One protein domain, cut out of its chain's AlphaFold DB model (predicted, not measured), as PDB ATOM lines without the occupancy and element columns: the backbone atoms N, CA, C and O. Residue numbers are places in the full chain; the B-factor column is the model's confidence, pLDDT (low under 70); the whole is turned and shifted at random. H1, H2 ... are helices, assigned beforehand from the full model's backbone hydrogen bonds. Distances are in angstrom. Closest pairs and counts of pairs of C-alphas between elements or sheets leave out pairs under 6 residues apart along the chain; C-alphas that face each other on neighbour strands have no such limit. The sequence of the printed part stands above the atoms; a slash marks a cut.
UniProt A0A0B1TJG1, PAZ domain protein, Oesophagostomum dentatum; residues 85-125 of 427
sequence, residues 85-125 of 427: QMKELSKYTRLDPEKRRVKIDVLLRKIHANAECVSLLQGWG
ATOM      1  N   GLN A  85     -30.494 -41.477  37.336       83.31
ATOM      2  CA  GLN A  85     -31.325 -40.557  36.554       83.31
ATOM      3  C   GLN A  85     -31.249 -40.879  35.062       83.31
ATOM      4  O   GLN A  85     -32.283 -41.032  34.414       83.31
ATOM      5  N   MET A  86     -30.043 -41.086  34.525       84.88
ATOM      6  CA  MET A  86     -29.867 -41.441  33.116       84.88
ATOM      7  C   MET A  86     -30.480 -42.801  32.768       84.88
ATOM      8  O   MET A  86     -31.014 -42.961  31.670       84.88
ATOM      9  N   LYS A  87     -30.467 -43.776  33.689       85.69
ATOM     10  CA  LYS A  87     -31.136 -45.070  33.491       85.69
ATOM     11  C   LYS A  87     -32.653 -44.912  33.412       85.69
ATOM     12  O   LYS A  87     -33.248 -45.477  32.498       85.69
ATOM     13  N   GLU A  88     -33.271 -44.141  34.305       86.81
ATOM     14  CA  GLU A  88     -34.710 -43.845  34.224       86.81
ATOM     15  C   GLU A  88     -35.052 -43.074  32.946       86.81
ATOM     16  O   GLU A  88     -35.922 -43.499  32.188       86.81
ATOM     17  N   LEU A  89     -34.301 -42.016  32.631       86.81
ATOM     18  CA  LEU A  89     -34.509 -41.214  31.427       86.81
ATOM     19  C   LEU A  89     -34.366 -42.045  30.142       86.81
ATOM     20  O   LEU A  89     -35.108 -41.848  29.177       86.81
ATOM     21  N   SER A  90     -33.432 -43.001  30.122       83.00
ATOM     22  CA  SER A  90     -33.198 -43.866  28.962       83.00
ATOM     23  C   SER A  90     -34.415 -44.714  28.589       83.00
ATOM     24  O   SER A  90     -34.602 -44.984  27.407       83.00
ATOM     25  N   LYS A  91     -35.282 -45.064  29.550       82.06
ATOM     26  CA  LYS A  91     -36.519 -45.820  29.281       82.06
ATOM     27  C   LYS A  91     -37.496 -45.039  28.400       82.06
ATOM     28  O   LYS A  91     -38.274 -45.645  27.669       82.06
ATOM     29  N   TYR A  92     -37.446 -43.708  28.466       79.56
ATOM     30  CA  TYR A  92     -38.330 -42.817  27.716       79.56
ATOM     31  C   TYR A  92     -37.693 -42.308  26.418       79.56
ATOM     32  O   TYR A  92     -38.400 -42.081  25.437       79.56
ATOM     33  N   THR A  93     -36.365 -42.149  26.392       80.31
ATOM     34  CA  THR A  93     -35.637 -41.603  25.231       80.31
ATOM     35  C   THR A  93     -35.154 -42.675  24.250       80.31
ATOM     36  O   THR A  93     -35.112 -42.424  23.045       80.31
ATOM     37  N   ARG A  94     -34.838 -43.892  24.717       80.12
ATOM     38  CA  ARG A  94     -34.434 -45.020  23.860       80.12
ATOM     39  C   ARG A  94     -35.654 -45.830  23.447       80.12
ATOM     40  O   ARG A  94     -35.989 -46.849  24.044       80.12
ATOM     41  N   LEU A  95     -36.335 -45.345  22.417       80.38
ATOM     42  CA  LEU A  95     -37.424 -46.081  21.784       80.38
ATOM     43  C   LEU A  95     -36.875 -47.224  20.935       80.38
ATOM     44  O   LEU A  95     -36.102 -46.993  20.007       80.38
ATOM     45  N   ASP A  96     -37.331 -48.429  21.262       90.19
ATOM     46  CA  ASP A  96     -37.201 -49.624  20.433       90.19
ATOM     47  C   ASP A  96     -37.688 -49.356  18.988       90.19
ATOM     48  O   ASP A  96     -38.665 -48.608  18.825       90.19
ATOM     49  N   PRO A  97     -37.035 -49.920  17.946       91.88
ATOM     50  CA  PRO A  97     -37.386 -49.662  16.551       91.88
ATOM     51  C   PRO A  97     -38.862 -49.906  16.227       91.88
ATOM     52  O   PRO A  97     -39.480 -49.068  15.571       91.88
ATOM     53  N   GLU A  98     -39.457 -50.980  16.749       93.56
ATOM     54  CA  GLU A  98     -40.857 -51.306  16.474       93.56
ATOM     55  C   GLU A  98     -41.795 -50.319  17.174       93.56
ATOM     56  O   GLU A  98     -42.723 -49.777  16.573       93.56
ATOM     57  N   LYS A  99     -41.490 -49.954  18.425       91.00
ATOM     58  CA  LYS A  99     -42.240 -48.900  19.131       91.00
ATOM     59  C   LYS A  99     -42.153 -47.553  18.415       91.00
ATOM     60  O   LYS A  99     -43.115 -46.783  18.442       91.00
ATOM     61  N   ARG A 100     -41.006 -47.235  17.808       91.69
ATOM     62  CA  ARG A 100     -40.831 -46.016  17.009       91.69
ATOM     63  C   ARG A 100     -41.685 -46.071  15.743       91.69
ATOM     64  O   ARG A 100     -42.386 -45.096  15.484       91.69
ATOM     65  N   ARG A 101     -41.678 -47.194  15.019       93.56
ATOM     66  CA  ARG A 101     -42.512 -47.427  13.830       93.56
ATOM     67  C   ARG A 101     -43.995 -47.207  14.142       93.56
ATOM     68  O   ARG A 101     -44.621 -46.339  13.545       93.56
ATOM     69  N   VAL A 102     -44.510 -47.864  15.185       92.88
ATOM     70  CA  VAL A 102     -45.909 -47.722  15.634       92.88
ATOM     71  C   VAL A 102     -46.259 -46.274  15.997       92.88
ATOM     72  O   VAL A 102     -47.347 -45.799  15.677       92.88
ATOM     73  N   LYS A 103     -45.353 -45.534  16.654       92.00
ATOM     74  CA  LYS A 103     -45.576 -44.108  16.956       92.00
ATOM     75  C   LYS A 103     -45.677 -43.250  15.694       92.00
ATOM     76  O   LYS A 103     -46.483 -42.321  15.683       92.00
ATOM     77  N   ILE A 104     -44.886 -43.548  14.665       93.62
ATOM     78  CA  ILE A 104     -44.970 -42.852  13.377       93.62
ATOM     79  C   ILE A 104     -46.310 -43.169  12.703       93.62
ATOM     80  O   ILE A 104     -46.996 -42.238  12.297       93.62
ATOM     81  N   ASP A 105     -46.761 -44.425  12.707       93.19
ATOM     82  CA  ASP A 105     -48.074 -44.798  12.154       93.19
ATOM     83  C   ASP A 105     -49.235 -44.088  12.871       93.19
ATOM     84  O   ASP A 105     -50.230 -43.696  12.261       93.19
ATOM     85  N   VAL A 106     -49.140 -43.914  14.195       94.44
ATOM     86  CA  VAL A 106     -50.117 -43.128  14.970       94.44
ATOM     87  C   VAL A 106     -50.087 -41.658  14.552       94.44
ATOM     88  O   VAL A 106     -51.147 -41.046  14.425       94.44
ATOM     89  N   LEU A 107     -48.901 -41.080  14.351       94.50
ATOM     90  CA  LEU A 107     -48.757 -39.695  13.902       94.50
ATOM     91  C   LEU A 107     -49.351 -39.500  12.502       94.50
ATOM     92  O   LEU A 107     -50.133 -38.572  12.319       94.50
ATOM     93  N   LEU A 108     -49.048 -40.395  11.556       94.31
ATOM     94  CA  LEU A 108     -49.616 -40.366  10.206       94.31
ATOM     95  C   LEU A 108     -51.144 -40.408  10.265       94.31
ATOM     96  O   LEU A 108     -51.804 -39.528   9.721       94.31
ATOM     97  N   ARG A 109     -51.720 -41.347  11.026       94.19
ATOM     98  CA  ARG A 109     -53.178 -41.420  11.214       94.19
ATOM     99  C   ARG A 109     -53.773 -40.139  11.792       94.19
ATOM    100  O   ARG A 109     -54.838 -39.727  11.350       94.19
ATOM    101  N   LYS A 110     -53.103 -39.492  12.750       95.25
ATOM    102  CA  LYS A 110     -53.563 -38.211  13.313       95.25
ATOM    103  C   LYS A 110     -53.536 -37.079  12.290       95.25
ATOM    104  O   LYS A 110     -54.469 -36.288  12.266       95.25
ATOM    105  N   ILE A 111     -52.493 -37.012  11.462       94.44
ATOM    106  CA  ILE A 111     -52.381 -36.008  10.396       94.44
ATOM    107  C   ILE A 111     -53.495 -36.221   9.366       94.44
ATOM    108  O   ILE A 111     -54.198 -35.274   9.032       94.44
ATOM    109  N   HIS A 112     -53.711 -37.461   8.927       93.44
ATOM    110  CA  HIS A 112     -54.753 -37.792   7.952       93.44
ATOM    111  C   HIS A 112     -56.180 -37.631   8.489       93.44
ATOM    112  O   HIS A 112     -57.080 -37.296   7.727       93.44
ATOM    113  N   ALA A 113     -56.396 -37.844   9.789       95.44
ATOM    114  CA  ALA A 113     -57.695 -37.632  10.423       95.44
ATOM    115  C   ALA A 113     -58.018 -36.146  10.677       95.44
ATOM    116  O   ALA A 113     -59.164 -35.823  10.983       95.44
ATOM    117  N   ASN A 114     -57.036 -35.243  10.577       96.38
ATOM    118  CA  ASN A 114     -57.243 -33.813  10.781       96.38
ATOM    119  C   ASN A 114     -57.522 -33.105   9.443       96.38
ATOM    120  O   ASN A 114     -56.620 -32.907   8.629       96.38
ATOM    121  N   ALA A 115     -58.773 -32.677   9.252       95.31
ATOM    122  CA  ALA A 115     -59.224 -32.005   8.035       95.31
ATOM    123  C   ALA A 115     -58.451 -30.709   7.725       95.31
ATOM    124  O   ALA A 115     -58.201 -30.423   6.556       95.31
ATOM    125  N   GLU A 116     -58.018 -29.954   8.740       96.38
ATOM    126  CA  GLU A 116     -57.231 -28.728   8.545       96.38
ATOM    127  C   GLU A 116     -55.854 -29.045   7.957       96.38
ATOM    128  O   GLU A 116     -55.411 -28.394   7.010       96.38
ATOM    129  N   CYS A 117     -55.192 -30.091   8.466       94.25
ATOM    130  CA  CYS A 117     -53.901 -30.538   7.945       94.25
ATOM    131  C   CYS A 117     -54.014 -31.032   6.500       94.25
ATOM    132  O   CYS A 117     -53.170 -30.706   5.666       94.25
ATOM    133  N   VAL A 118     -55.056 -31.813   6.200       94.12
ATOM    134  CA  VAL A 118     -55.290 -32.348   4.852       94.12
ATOM    135  C   VAL A 118     -55.597 -31.223   3.863       94.12
ATOM    136  O   VAL A 118     -54.990 -31.184   2.796       94.12
ATOM    137  N   SER A 119     -56.471 -30.285   4.235       95.06
ATOM    138  CA  SER A 119     -56.813 -29.120   3.409       95.06
ATOM    139  C   SER A 119     -55.585 -28.255   3.116       95.06
ATOM    140  O   SER A 119     -55.349 -27.879   1.968       95.06
ATOM    141  N   LEU A 120     -54.733 -28.021   4.124       95.69
ATOM    142  CA  LEU A 120     -53.473 -27.305   3.942       95.69
ATOM    143  C   LEU A 120     -52.587 -27.995   2.899       95.69
ATOM    144  O   LEU A 120     -52.152 -27.345   1.957       95.69
ATOM    145  N   LEU A 121     -52.339 -29.302   3.034       94.56
ATOM    146  CA  LEU A 121     -51.498 -30.054   2.093       94.56
ATOM    147  C   LEU A 121     -52.073 -30.040   0.669       94.56
ATOM    148  O   LEU A 121     -51.336 -29.792  -0.289       94.56
ATOM    149  N   GLN A 122     -53.388 -30.221   0.536       94.56
ATOM    150  CA  GLN A 122     -54.091 -30.159  -0.747       94.56
ATOM    151  C   GLN A 122     -53.991 -28.779  -1.401       94.56
ATOM    152  O   GLN A 122     -53.815 -28.704  -2.614       94.56
ATOM    153  N   GLY A 123     -54.024 -27.697  -0.616       96.06
ATOM    154  CA  GLY A 123     -53.815 -26.334  -1.110       96.06
ATOM    155  C   GLY A 123     -52.452 -26.129  -1.782       96.06
ATOM    156  O   GLY A 123     -52.336 -25.312  -2.691       96.06
ATOM    157  N   TRP A 124     -51.438 -26.909  -1.394       96.56
ATOM    158  CA  TRP A 124     -50.116 -26.932  -2.033       96.56
ATOM    159  C   TRP A 124     -49.982 -27.997  -3.137       96.56
ATOM    160  O   TRP A 124     -48.907 -28.139  -3.715       96.56
ATOM    161  N   GLY A 125     -51.037 -28.766  -3.426       95.88
ATOM    162  CA  GLY A 125     -50.986 -29.901  -4.354       95.88
ATOM    163  C   GLY A 125     -50.158 -31.082  -3.834       95.88
ATOM    164  O   GLY A 125     -49.663 -31.883  -4.623       95.88
TER     165      GLY A 125
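AT A GLANCE: This is residues 85 to 125 of the 427 residues of the protein "PAZ domain protein" of Oesophagostomum dentatum (UniProt A0A0B1TJG1). One long helix, H2, is the middle of an open string of three helices joined end to end: the short helix H3 makes a corner at its far end, and the short helix H1 reaches away from its start. The printed part has 41 residues with three named helices, in the order H1, H2, H3, and no named strand; the class is all helix. It is extended, a rod spanning 45 by 19 by 15 A, with a radius of gyration of the C-alphas of 15.5 A.

HOW THE PARTS SIT: Start from H2, residues 97 to 113. With residues 111 to 112 alone it only just touches H3, residues 115 to 123, with 3 pairs of C-alphas within 8 A, and only at the corner by their link. Their closest C-alphas, those of Ile 111 and Cys 117, are 6.2 A apart; their lines are about perpendicular, at 82 degrees. H1, residues 85 to 93, is apart from both. Every O i to N i+4 pair is within hydrogen-bond range in H2 and H3; in H1, 3 of 5 are.

IN THESE COORDINATES: Find C-alpha 97 at (-37.386, -49.662, 16.551); from there H2 runs 24.4 A to C-alpha 113. H1 begins at C-alpha 85, (-31.325, -40.557, 36.554), and H3 ends at C-alpha 123, (-53.815, -26.334, -1.110).

THE WHOLE: The farthest C-alphas, Gln 85 and Gly 125, are 46.6 A apart. The printed part has no cut, both links are tight, and no printed residue is under 70 in pLDDT.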